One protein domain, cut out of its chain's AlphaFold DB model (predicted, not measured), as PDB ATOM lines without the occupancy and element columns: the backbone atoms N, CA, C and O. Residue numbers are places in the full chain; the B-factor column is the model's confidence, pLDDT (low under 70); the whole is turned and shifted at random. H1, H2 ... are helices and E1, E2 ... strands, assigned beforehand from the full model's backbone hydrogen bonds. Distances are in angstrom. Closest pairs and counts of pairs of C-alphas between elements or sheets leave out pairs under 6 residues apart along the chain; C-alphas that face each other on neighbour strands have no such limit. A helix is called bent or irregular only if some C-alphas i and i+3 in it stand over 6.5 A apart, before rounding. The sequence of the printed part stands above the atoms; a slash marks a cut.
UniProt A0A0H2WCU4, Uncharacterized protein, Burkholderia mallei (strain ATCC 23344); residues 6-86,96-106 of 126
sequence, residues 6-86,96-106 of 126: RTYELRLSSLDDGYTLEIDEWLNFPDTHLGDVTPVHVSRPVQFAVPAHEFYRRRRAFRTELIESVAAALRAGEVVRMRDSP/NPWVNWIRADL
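What this domain is: This is residues 6 to 86 and 96 to 106 of the 126 residues of an uncharacterized protein of Burkholderia mallei (strain ATCC 23344) (UniProt A0A0H2WCU4). A long, strongly twisted sheet of six strands has one kinked helix, H1, packed along one of its faces. The long hairpin E1 and E2 makes one side of the sheet, with E1 as an edge strand; on the other side of E2 lie E3, beside residues 23 to 26, and E6, beside residues 18 to 21, while E5 pairs with E3 and E4 pairs with E6. The printed part has 92 residues with six named strands and one named helix, four strands coming first along the chain, then H1, then two more strands; the class is mixed, helices and strands, and in the branched sheet the neighbours E4 and E6 are parallel while the other neighbour pairs are antiparallel. It is elongated, spanning 51 by 26 by 22 A, and only just compact, close to loose, with a radius of gyration of the C-alphas of 14.7 A.

How they stand to each other: E2, residues 18 to 28, has E1, residues 6 to 15, on one side, and E3, residues 37 to 42, and E6, residues 100 to 105, on the other side. E1, E2 and E3 form a meander, each strand the antiparallel neighbour of the one before. Within hydrogen-bond range are N 9 and O 24, 2.9 A, N 25 and O 38, 2.9 A, and, between antiparallel E2 and E6, N 21 and O 100, 2.8 A. Edge strand E5, residues 79 to 81, is antiparallel to E3, with N 80 and O 41 at 2.8 A. Edge strand E4, residues 47 to 51, is parallel to E6, with N 50 and O 103 at 2.9 A. H1, residues 52 to 75, is on the sheet at a height of 7.8 A, over E2, E3 and E6. It runs along the strands, at 14 degrees to E6 on the local plane; their closest C-alphas, of Ala 52 and Ala 104, are 4.5 A apart. H1 is irregular, with C-alphas 57 and 60 8.6 A apart and a kink of 83 degrees near residue 59; 18 of 20 O i to N i+4 pairs are within hydrogen-bond range.

Where its parts are: E1 begins at C-alpha 6 (233.393, 330.078, 254.355) and is 29.0 A long, E2 32.1 A and H1 30.6 A. E6 ends at C-alpha 105 (217.962, 297.872, 250.677).

The domain as a whole: The farthest C-alphas, of Asp 31 and His 53, are 51.1 A apart. Residues 87 to 95 are not printed, a gap of 13.3 A between C-alphas 86 and 96. Confidence is under 70 at residues 28 to 36, 82 to 86 and 96 to 97.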
ATOM      1  N   ARG A   6     233.415 331.544 254.383       77.06
ATOM      2  CA  ARG A   6     233.393 330.078 254.355       77.06
ATOM      3  C   ARG A   6     232.614 329.616 253.139       77.06
ATOM      4  O   ARG A   6     231.464 330.017 252.961       77.06
ATOM      5  N   THR A   7     233.241 328.770 252.334       84.94
ATOM      6  CA  THR A   7     232.597 328.116 251.192       84.94
ATOM      7  C   THR A   7     232.549 326.621 251.453       84.94
ATOM      8  O   THR A   7     233.501 326.058 251.985       84.94
ATOM      9  N   TYR A   8     231.447 325.980 251.073       85.81
ATOM     10  CA  TYR A   8     231.303 324.531 251.150       85.81
ATOM     11  C   TYR A   8     231.373 323.936 249.749       85.81
ATOM     12  O   TYR A   8     230.644 324.364 248.852       85.81
ATOM     13  N   GLU A   9     232.234 322.944 249.574       86.81
ATOM     14  CA  GLU A   9     232.273 322.097 248.389       86.81
ATOM     15  C   GLU A   9     231.535 320.793 248.700       86.81
ATOM     16  O   GLU A   9     231.754 320.177 249.742       86.81
ATOM     17  N   LEU A  10     230.638 320.384 247.802       87.50
ATOM     18  CA  LEU A  10     229.893 319.133 247.914       87.50
ATOM     19  C   LEU A  10     230.450 318.121 246.917       87.50
ATOM     20  O   LEU A  10     230.457 318.387 245.714       87.50
ATOM     21  N   ARG A  11     230.842 316.941 247.398       85.50
ATOM     22  CA  ARG A  11     231.295 315.830 246.551       85.50
ATOM     23  C   ARG A  11     230.305 314.681 246.624       85.50
ATOM     24  O   ARG A  11     230.135 314.052 247.663       85.50
ATOM     25  N   LEU A  12     229.633 314.421 245.505       85.81
ATOM     26  CA  LEU A  12     228.696 313.312 245.362       85.81
ATOM     27  C   LEU A  12     229.398 312.118 244.716       85.81
ATOM     28  O   LEU A  12     229.883 312.226 243.592       85.81
ATOM     29  N   SER A  13     229.359 310.961 245.367       83.81
ATOM     30  CA  SER A  13     229.713 309.684 244.747       83.81
ATOM     31  C   SER A  13     228.450 308.887 244.425       83.81
ATOM     32  O   SER A  13     227.573 308.707 245.273       83.81
ATOM     33  N   SER A  14     228.359 308.409 243.186       81.25
ATOM     34  CA  SER A  14     227.311 307.494 242.727       81.25
ATOM     35  C   SER A  14     227.836 306.063 242.800       81.25
ATOM     36  O   SER A  14     228.861 305.746 242.201       81.25
ATOM     37  N   LEU A  15     227.141 305.211 243.547       78.62
ATOM     38  CA  LEU A  15     227.419 303.784 243.690       78.62
ATOM     39  C   LEU A  15     226.299 302.975 243.021       78.62
ATOM     40  O   LEU A  15     225.204 303.486 242.767       78.62
ATOM     41  N   ASP A  16     226.543 301.687 242.770       77.50
ATOM     42  CA  ASP A  16     225.547 300.766 242.193       77.50
ATOM     43  C   ASP A  16     224.255 300.668 243.018       77.50
ATOM     44  O   ASP A  16     223.177 300.377 242.493       77.50
ATOM     45  N   ASP A  17     224.374 300.859 244.327       79.50
ATOM     46  CA  ASP A  17     223.329 300.667 245.321       79.50
ATOM     47  C   ASP A  17     223.066 301.928 246.151       79.50
ATOM     48  O   ASP A  17     222.395 301.848 247.176       79.50
ATOM     49  N   GLY A  18     223.564 303.097 245.743       86.88
ATOM     50  CA  GLY A  18     223.352 304.306 246.528       86.88
ATOM     51  C   GLY A  18     224.067 305.552 246.044       86.88
ATOM     52  O   GLY A  18     224.785 305.555 245.050       86.88
ATOM     53  N   TYR A  19     223.877 306.616 246.811       87.00
ATOM     54  CA  TYR A  19     224.610 307.866 246.717       87.00
ATOM     55  C   TYR A  19     225.245 308.173 248.066       87.00
ATOM     56  O   TYR A  19     224.617 307.956 249.105       87.00
ATOM     57  N   THR A  20     226.461 308.706 248.047       87.31
ATOM     58  CA  THR A  20     227.121 309.288 249.219       87.31
ATOM     59  C   THR A  20     227.491 310.732 248.916       87.31
ATOM     60  O   THR A  20     227.918 311.034 247.804       87.31
ATOM     61  N   LEU A  21     227.310 311.626 249.885       87.75
ATOM     62  CA  LEU A  21     227.633 313.041 249.747       87.75
ATOM     63  C   LEU A  21     228.541 313.495 250.891       87.75
ATOM     64  O   LEU A  21     228.164 313.442 252.068       87.75
ATOM     65  N   GLU A  22     229.719 313.964 250.508       86.88
ATOM     66  CA  GLU A  22     230.750 314.514 251.383       86.88
ATOM     67  C   GLU A  22     230.800 316.033 251.265       86.88
ATOM     68  O   GLU A  22     230.373 316.607 250.257       86.88
ATOM     69  N   ILE A  23     231.293 316.677 252.320       86.88
ATOM     70  CA  ILE A  23     231.317 318.130 252.446       86.88
ATOM     71  C   ILE A  23     232.711 318.547 252.890       86.88
ATOM     72  O   ILE A  23     233.179 318.126 253.948       86.88
ATOM     73  N   ASP A  24     233.326 319.427 252.114       84.19
ATOM     74  CA  ASP A  24     234.582 320.077 252.462       84.19
ATOM     75  C   ASP A  24     234.322 321.567 252.731       84.19
ATOM     76  O   ASP A  24     233.684 322.259 251.934       84.19
ATOM     77  N   GLU A  25     234.786 322.071 253.876       84.12
ATOM     78  CA  GLU A  25     234.779 323.497 254.208       84.12
ATOM     79  C   GLU A  25     236.103 324.127 253.765       84.12
ATOM     80  O   GLU A  25     237.184 323.675 254.148       84.12
ATOM     81  N   TRP A  26     235.994 325.202 252.990       83.06
ATOM     82  CA  TRP A  26     237.101 326.043 252.559       83.06
ATOM     83  C   TRP A  26     237.073 327.358 253.337       83.06
ATOM     84  O   TRP A  26     236.090 328.112 253.281       83.06
ATOM     85  N   LEU A  27     238.162 327.651 254.049       76.00
ATOM     86  CA  LEU A  27     238.377 328.940 254.703       76.00
ATOM     87  C   LEU A  27     239.035 329.905 253.714       76.00
ATOM     88  O   LEU A  27     240.222 329.799 253.410       76.00
ATOM     89  N   ASN A  28     238.264 330.869 253.211       66.75
ATOM     90  CA  ASN A  28     238.792 331.892 252.317       66.75
ATOM     91  C   ASN A  28     239.277 333.091 253.132       66.75
ATOM     92  O   ASN A  28     238.485 333.776 253.791       66.75
ATOM     93  N   PHE A  29     240.576 333.363 253.039       63.94
ATOM     94  CA  PHE A  29     241.176 334.592 253.538       63.94
ATOM     95  C   PHE A  29     241.288 335.605 252.389       63.94
ATOM     96  O   PHE A  29     241.702 335.221 251.297       63.94
ATOM     97  N   PRO A  30     240.950 336.890 252.607       57.31
ATOM     98  CA  PRO A  30     240.929 337.906 251.549       57.31
ATOM     99  C   PRO A  30     242.244 338.065 250.765       57.31
ATOM    100  O   PRO A  30     242.202 338.464 249.607       57.31
ATOM    101  N   ASP A  31     243.387 337.721 251.375       57.91
ATOM    102  CA  ASP A  31     244.728 338.035 250.861       57.91
ATOM    103  C   ASP A  31     245.633 336.798 250.659       57.91
ATOM    104  O   ASP A  31     246.843 336.934 250.476       57.91
ATOM    105  N   THR A  32     245.099 335.572 250.723       48.06
ATOM    106  CA  THR A  32     245.909 334.337 250.648       48.06
ATOM    107  C   THR A  32     245.300 333.320 249.688       48.06
ATOM    108  O   THR A  32     244.083 333.214 249.567       48.06
ATOM    109  N   HIS A  33     246.160 332.590 248.968       51.12
ATOM    110  CA  HIS A  33     245.749 331.469 248.119       51.12
ATOM    111  C   HIS A  33     244.898 330.491 248.942       51.12
ATOM    112  O   HIS A  33     245.285 330.188 250.067       51.12
ATOM    113  N   LEU A  34     243.757 330.079 248.367       53.03
ATOM    114  CA  LEU A  34     242.790 329.071 248.836       53.03
ATOM    115  C   LEU A  34     243.238 328.349 250.117       53.03
ATOM    116  O   LEU A  34     244.125 327.496 250.073       53.03
ATOM    117  N   GLY A  35     242.659 328.767 251.245       56.41
ATOM    118  CA  GLY A  35     243.033 328.306 252.576       56.41
ATOM    119  C   GLY A  35     242.640 326.859 252.856       56.41
ATOM    120  O   GLY A  35     241.971 326.207 252.056       56.41
ATOM    121  N   ASP A  36     243.097 326.386 254.016       68.62
ATOM    122  CA  ASP A  36     242.965 325.015 254.508       68.62
ATOM    123  C   ASP A  36     241.587 324.395 254.220       68.62
ATOM    124  O   ASP A  36     240.543 324.948 254.580       68.62
ATOM    125  N   VAL A  37     241.607 323.213 253.596       74.19
ATOM    126  CA  VAL A  37     240.425 322.378 253.358       74.19
ATOM    127  C   VAL A  37     240.228 321.478 254.558       74.19
ATOM    128  O   VAL A  37     241.123 320.711 254.917       74.19
ATOM    129  N   THR A  38     239.052 321.547 255.171       77.12
ATOM    130  CA  THR A  38     238.702 320.656 256.278       77.12
ATOM    131  C   THR A  38     237.411 319.916 255.954       77.12
ATOM    132  O   THR A  38     236.401 320.574 255.693       77.12
ATOM    133  N   PRO A  39     237.391 318.574 256.023       77.81
ATOM    134  CA  PRO A  39     236.147 317.826 255.953       77.81
ATOM    135  C   PRO A  39     235.199 318.258 257.074       77.81
ATOM    136  O   PRO A  39     235.606 318.466 258.224       77.81
ATOM    137  N   VAL A  40     233.920 318.401 256.750       83.12
ATOM    138  CA  VAL A  40     232.875 318.732 257.720       83.12
ATOM    139  C   VAL A  40     231.662 317.835 257.530       83.12
ATOM    140  O   VAL A  40     231.474 317.182 256.504       83.12
ATOM    141  N   HIS A  41     230.809 317.818 258.543       84.50
ATOM    142  CA  HIS A  41     229.584 317.040 258.551       84.50
ATOM    143  C   HIS A  41     228.399 317.933 258.880       84.50
ATOM    144  O   HIS A  41     228.553 319.015 259.447       84.50
ATOM    145  N   VAL A  42     227.197 317.468 258.559       86.31
ATOM    146  CA  VAL A  42     225.986 318.077 259.110       86.31
ATOM    147  C   VAL A  42     225.695 317.467 260.481       86.31
ATOM    148  O   VAL A  42     225.971 316.294 260.723       86.31
ATOM    149  N   SER A  43     225.109 318.252 261.381       83.69
ATOM    150  CA  SER A  43     224.783 317.830 262.754       83.69
ATOM    151  C   SER A  43     223.803 316.659 262.791       83.69
ATOM    152  O   SER A  43     223.774 315.892 263.751       83.69
ATOM    153  N   ARG A  44     222.982 316.531 261.746       86.00
ATOM    154  CA  ARG A  44     222.037 315.435 261.537       86.00
ATOM    155  C   ARG A  44     222.237 314.874 260.129       86.00
ATOM    156  O   ARG A  44     221.624 315.383 259.191       86.00
ATOM    157  N   PRO A  45     223.116 313.874 259.968       85.44
ATOM    158  CA  PRO A  45     223.387 313.255 258.677       85.44
ATOM    159  C   PRO A  45     222.118 312.716 258.022       85.44
ATOM    160  O   PRO A  45     221.296 312.055 258.656       85.44
ATOM    161  N   VAL A  46     221.971 312.989 256.729       88.38
ATOM    162  CA  VAL A  46     220.879 312.465 255.906       88.38
ATOM    163  C   VAL A  46     221.208 311.020 255.563       88.38
ATOM    164  O   VAL A  46     222.144 310.778 254.812       88.38
ATOM    165  N   GLN A  47     220.481 310.057 256.127       89.94
ATOM    166  CA  GLN A  47     220.790 308.631 255.990       89.94
ATOM    167  C   GLN A  47     219.516 307.819 255.775       89.94
ATOM    168  O   GLN A  47     218.752 307.589 256.712       89.94
ATOM    169  N   PHE A  48     219.278 307.377 254.539       88.31
ATOM    170  CA  PHE A  48     218.055 306.660 254.179       88.31
ATOM    171  C   PHE A  48     218.336 305.348 253.458       88.31
ATOM    172  O   PHE A  48     218.919 305.330 252.374       88.31
ATOM    173  N   ALA A  49     217.850 304.245 254.027       89.38
ATOM    174  CA  ALA A  49     217.712 302.984 253.310       89.38
ATOM    175  C   ALA A  49     216.319 302.930 252.666       89.38
ATOM    176  O   ALA A  49     215.314 303.109 253.352       89.38
ATOM    177  N   VAL A  50     216.255 302.690 251.359       89.88
ATOM    178  CA  VAL A  50     215.004 302.642 250.584       89.88
ATOM    179  C   VAL A  50     214.871 301.305 249.858       89.88
ATOM    180  O   VAL A  50     215.886 300.713 249.499       89.88
ATOM    181  N   PRO A  51     213.656 300.799 249.587       88.25
ATOM    182  CA  PRO A  51     213.499 299.566 248.824       88.25
ATOM    183  C   PRO A  51     214.225 299.642 247.476       88.25
ATOM    184  O   PRO A  51     214.076 300.620 246.744       88.25
ATOM    185  N   ALA A  52     214.974 298.600 247.109       84.62
ATOM    186  CA  ALA A  52     215.790 298.612 245.893       84.62
ATOM    187  C   ALA A  52     214.998 298.974 244.622       84.62
ATOM    188  O   ALA A  52     215.440 299.799 243.830       84.62
ATOM    189  N   HIS A  53     213.795 298.421 244.444       82.06
ATOM    190  CA  HIS A  53     212.946 298.747 243.292       82.06
ATOM    191  C   HIS A  53     212.567 300.236 243.237       82.06
ATOM    192  O   HIS A  53     212.473 300.817 242.158       82.06
ATOM    193  N   GLU A  54     212.357 300.864 244.396       86.50
ATOM    194  CA  GLU A  54     212.048 302.283 244.476       86.50
ATOM    195  C   GLU A  54     213.290 303.123 244.195       86.50
ATOM    196  O   GLU A  54     213.195 304.075 243.417       86.50
ATOM    197  N   PHE A  55     214.442 302.733 244.755       87.00
ATOM    198  CA  PHE A  55     215.730 303.363 244.477       87.00
ATOM    199  C   PHE A  55     215.973 303.455 242.975       87.00
ATOM    200  O   PHE A  55     216.056 304.554 242.436       87.00
ATOM    201  N   TYR A  56     215.984 302.316 242.278       80.44
ATOM    202  CA  TYR A  56     216.266 302.272 240.843       80.44
ATOM    203  C   TYR A  56     215.215 302.999 239.994       80.44
ATOM    204  O   TYR A  56     215.546 303.533 238.943       80.44
ATOM    205  N   ARG A  57     213.960 303.084 240.453       83.88
ATOM    206  CA  ARG A  57     212.914 303.864 239.772       83.88
ATOM    207  C   ARG A  57     213.101 305.378 239.932       83.88
ATOM    208  O   ARG A  57     212.688 306.131 239.056       83.88
ATOM    209  N   ARG A  58     213.652 305.835 241.060       86.81
ATOM    210  CA  ARG A  58     213.719 307.254 241.463       86.81
ATOM    211  C   ARG A  58     215.152 307.759 241.675       86.81
ATOM    212  O   ARG A  58     215.329 308.778 242.334       86.81
ATOM    213  N   ARG A  59     216.172 307.097 241.121       84.12
ATOM    214  CA  ARG A  59     217.595 307.383 241.400       84.12
ATOM    215  C   ARG A  59     217.961 308.861 241.245       84.12
ATOM    216  O   ARG A  59     218.483 309.462 242.181       84.12
ATOM    217  N   ARG A  60     217.566 309.485 240.131       85.75
ATOM    218  CA  ARG A  60     217.739 310.933 239.898       85.75
ATOM    219  C   ARG A  60     217.089 311.809 240.967       85.75
ATOM    220  O   ARG A  60     217.716 312.752 241.436       85.75
ATOM    221  N   ALA A  61     215.860 311.485 241.366       89.56
ATOM    222  CA  ALA A  61     215.163 312.221 242.415       89.56
ATOM    223  C   ALA A  61     215.897 312.082 243.754       89.56
ATOM    224  O   ALA A  61     216.160 313.087 244.395       89.56
ATOM    225  N   PHE A  62     216.334 310.873 244.121       90.69
ATOM    226  CA  PHE A  62     217.108 310.654 245.344       90.69
ATOM    227  C   PHE A  62     218.444 311.407 245.352       90.69
ATOM    228  O   PHE A  62     218.826 311.955 246.382       90.69
ATOM    229  N   ARG A  63     219.141 311.496 244.213       89.69
ATOM    230  CA  ARG A  63     220.339 312.337 244.088       89.69
ATOM    231  C   ARG A  63     220.034 313.804 244.402       89.69
ATOM    232  O   ARG A  63     220.747 314.410 245.199       89.69
ATOM    233  N   THR A  64     218.996 314.368 243.784       90.75
ATOM    234  CA  THR A  64     218.581 315.759 244.021       90.75
ATOM    235  C   THR A  64     218.147 315.968 245.469       90.75
ATOM    236  O   THR A  64     218.647 316.880 246.119       90.75
ATOM    237  N   GLU A  65     217.301 315.086 246.002       92.88
ATOM    238  CA  GLU A  65     216.817 315.131 247.387       92.88
ATOM    239  C   GLU A  65     217.983 315.112 248.392       92.88
ATOM    240  O   GLU A  65     217.980 315.883 249.353       92.88
ATOM    241  N   LEU A  66     219.014 314.288 248.155       92.38
ATOM    242  CA  LEU A  66     220.211 314.232 248.999       92.38
ATOM    243  C   LEU A  66     220.991 315.555 248.979       92.38
ATOM    244  O   LEU A  66     221.324 316.086 250.040       92.38
ATOM    245  N   ILE A  67     221.259 316.104 247.788       91.38
ATOM    246  CA  ILE A  67     221.976 317.379 247.627       91.38
ATOM    247  C   ILE A  67     221.193 318.521 248.283       91.38
ATOM    248  O   ILE A  67     221.764 319.309 249.038       91.38
ATOM    249  N   GLU A  68     219.891 318.613 248.021       93.06
ATOM    250  CA  GLU A  68     219.036 319.680 248.542       93.06
ATOM    251  C   GLU A  68     218.915 319.630 250.064       93.06
ATOM    252  O   GLU A  68     218.990 320.678 250.713       93.06
ATOM    253  N   SER A  69     218.791 318.429 250.636       92.62
ATOM    254  CA  SER A  69     218.719 318.229 252.086       92.62
ATOM    255  C   SER A  69     220.003 318.686 252.774       92.62
ATOM    256  O   SER A  69     219.955 319.431 253.755       92.62
ATOM    257  N   VAL A  70     221.164 318.315 252.228       91.38
ATOM    258  CA  VAL A  70     222.456 318.741 252.779       91.38
ATOM    259  C   VAL A  70     222.658 320.243 252.599       91.38
ATOM    260  O   VAL A  70     223.031 320.931 253.547       91.38
ATOM    261  N   ALA A  71     222.336 320.793 251.428       90.81
ATOM    262  CA  ALA A  71     222.424 322.229 251.194       90.81
ATOM    263  C   ALA A  71     221.504 323.028 252.138       90.81
ATOM    264  O   ALA A  71     221.858 324.130 252.558       90.81
ATOM    265  N   ALA A  72     220.332 322.492 252.495       91.44
ATOM    266  CA  ALA A  72     219.441 323.100 253.478       91.44
ATOM    267  C   ALA A  72     220.050 323.104 254.888       91.44
ATOM    268  O   ALA A  72     220.037 324.151 255.534       91.44
ATOM    269  N   ALA A  73     220.648 321.992 255.324       90.62
ATOM    270  CA  ALA A  73     221.344 321.905 256.609       90.62
ATOM    271  C   ALA A  73     222.539 322.876 256.690       90.62
ATOM    272  O   ALA A  73     222.701 323.583 257.686       90.62
ATOM    273  N   LEU A  74     223.323 322.999 255.609       89.31
ATOM    274  CA  LEU A  74     224.415 323.974 255.516       89.31
ATOM    275  C   LEU A  74     223.912 325.419 255.640       89.31
ATOM    276  O   LEU A  74     224.478 326.205 256.397       89.31
ATOM    277  N   ARG A  75     222.816 325.771 254.950       89.00
ATOM    278  CA  ARG A  75     222.191 327.104 255.067       89.00
ATOM    279  C   ARG A  75     221.645 327.384 256.468       89.00
ATOM    280  O   ARG A  75     221.630 328.538 256.883       89.00
ATOM    281  N   ALA A  76     221.201 326.351 257.180       89.69
ATOM    282  CA  ALA A  76     220.742 326.451 258.562       89.69
ATOM    283  C   ALA A  76     221.898 326.539 259.581       89.69
ATOM    284  O   ALA A  76     221.648 326.763 260.764       89.69
ATOM    285  N   GLY A  77     223.154 326.389 259.142       87.62
ATOM    286  CA  GLY A  77     224.324 326.395 260.020       87.62
ATOM    287  C   GLY A  77     224.470 325.122 260.858       87.62
ATOM    288  O   GLY A  77     225.209 325.125 261.839       87.62
ATOM    289  N   GLU A  78     223.793 324.035 260.485       88.69
ATOM    290  CA  GLU A  78     223.830 322.750 261.190       88.69
ATOM    291  C   GLU A  78     225.109 321.969 260.851       88.69
ATOM    292  O   GLU A  78     225.046 320.836 260.382       88.69
ATOM    293  N   VAL A  79     226.283 322.560 261.075       82.62
ATOM    294  CA  VAL A  79     227.590 322.003 260.684       82.62
ATOM    295  C   VAL A  79     228.386 321.570 261.912       82.62
ATOM    296  O   VAL A  79     228.553 322.339 262.855       82.62
ATOM    297  N   VAL A  80     228.929 320.356 261.866       79.56
ATOM    298  CA  VAL A  80     229.905 319.823 262.822       79.56
ATOM    299  C   VAL A  80     231.243 319.723 262.105       79.56
ATOM    300  O   VAL A  80     231.373 319.012 261.107       79.56
ATOM    301  N   ARG A  81     232.250 320.452 262.590       75.62
ATOM    302  CA  ARG A  81     233.608 320.355 262.041       75.62
ATOM    303  C   ARG A  81     234.312 319.156 262.650       75.62
ATOM    304  O   ARG A  81     234.150 318.899 263.838       75.62
ATOM    305  N   MET A  82     235.155 318.479 261.877       66.56
ATOM    306  CA  MET A  82     235.898 317.318 262.380       66.56
ATOM    307  C   MET A  82     236.751 317.628 263.617       66.56
ATOM    308  O   MET A  82     236.809 316.810 264.523       66.56
ATOM    309  N   ARG A  83     237.338 318.829 263.724       62.56
ATOM    310  CA  ARG A  83     238.086 319.251 264.931       62.56
ATOM    311  C   ARG A  83     237.233 319.316 266.208       62.56
ATOM    312  O   ARG A  83     237.781 319.314 267.303       62.56
ATOM    313  N   ASP A  84     235.917 319.437 266.044       63.19
ATOM    314  CA  ASP A  84     234.925 319.509 267.116       63.19
ATOM    315  C   ASP A  84     234.247 318.131 267.333       63.19
ATOM    316  O   ASP A  84     233.444 317.974 268.254       63.19
ATOM    317  N   SER A  85     234.564 317.129 266.495       52.59
ATOM    318  CA  SER A  85     234.087 315.748 266.607       52.59
ATOM    319  C   SER A  85     234.980 314.957 267.572       52.59
ATOM    320  O   SER A  85     236.204 315.021 267.454       52.59
ATOM    321  N   PRO A  86     234.410 314.178 268.506       49.72
ATOM    322  CA  PRO A  86     235.183 313.319 269.404       49.72
ATOM    323  C   PRO A  86     235.821 312.108 268.700       49.72
ATOM    324  O   PRO A  86     236.655 311.436 269.302       49.72
ATOM    325  N   ASN A  96     230.799 305.243 258.160       66.25
ATOM    326  CA  ASN A  96     230.965 306.545 258.805       66.25
ATOM    327  C   ASN A  96     229.564 307.131 259.104       66.25
ATOM    328  O   ASN A  96     228.827 307.435 258.156       66.25
ATOM    329  N   PRO A  97     229.173 307.285 260.386       66.56
ATOM    330  CA  PRO A  97     227.841 307.761 260.753       66.56
ATOM    331  C   PRO A  97     227.611 309.220 260.349       66.56
ATOM    332  O   PRO A  97     226.472 309.668 260.371       66.56
ATOM    333  N   TRP A  98     228.656 309.936 259.936       73.19
ATOM    334  CA  TRP A  98     228.605 311.339 259.548       73.19
ATOM    335  C   TRP A  98     228.543 311.578 258.036       73.19
ATOM    336  O   TRP A  98     228.386 312.719 257.599       73.19
ATOM    337  N   VAL A  99     228.630 310.520 257.221       81.25
ATOM    338  CA  VAL A  99     228.430 310.618 255.769       81.25
ATOM    339  C   VAL A  99     226.936 310.662 255.462       81.25
ATOM    340  O   VAL A  99     226.154 309.873 255.999       81.25
ATOM    341  N   ASN A 100     226.539 311.567 254.569       88.62
ATOM    342  CA  ASN A 100     225.170 311.636 254.067       88.62
ATOM    343  C   ASN A 100     224.995 310.610 252.948       88.62
ATOM    344  O   ASN A 100     225.817 310.549 252.034       88.62
ATOM    345  N   TRP A 101     223.940 309.802 252.995       90.00
ATOM    346  CA  TRP A 101     223.699 308.767 252.003       90.00
ATOM    347  C   TRP A 101     222.223 308.421 251.805       90.00
ATOM    348  O   TRP A 101     221.395 308.492 252.712       90.00
ATOM    349  N   ILE A 102     221.921 307.951 250.598       91.25
ATOM    350  CA  ILE A 102     220.695 307.211 250.281       91.25
ATOM    351  C   ILE A 102     221.125 305.895 249.646       91.25
ATOM    352  O   ILE A 102     221.890 305.913 248.684       91.25
ATOM    353  N   ARG A 103     220.674 304.755 250.180       88.81
ATOM    354  CA  ARG A 103     221.069 303.418 249.710       88.81
ATOM    355  C   ARG A 103     219.865 302.516 249.476       88.81
ATOM    356  O   ARG A 103     218.881 302.566 250.209       88.81
ATOM    357  N   ALA A 104     219.971 301.660 248.473       86.75
ATOM    358  CA  ALA A 104     219.039 300.583 248.209       86.75
ATOM    359  C   ALA A 104     219.169 299.482 249.275       86.75
ATOM    360  O   ALA A 104     220.250 298.938 249.500       86.75
ATOM    361  N   ASP A 105     218.056 299.093 249.889       86.31
ATOM    362  CA  ASP A 105     217.962 297.872 250.677       86.31
ATOM    363  C   ASP A 105     217.854 296.666 249.736       86.31
ATOM    364  O   ASP A 105     216.819 296.405 249.113       86.31
ATOM    365  N   LEU A 106     218.963 295.936 249.633       78.94
ATOM    366  CA  LEU A 106     219.095 294.756 248.784       78.94
ATOM    367  C   LEU A 106     218.599 293.467 249.460       78.94
ATOM    368  O   LEU A 106     218.488 292.445 248.784       78.94
TER     369      LEU A 106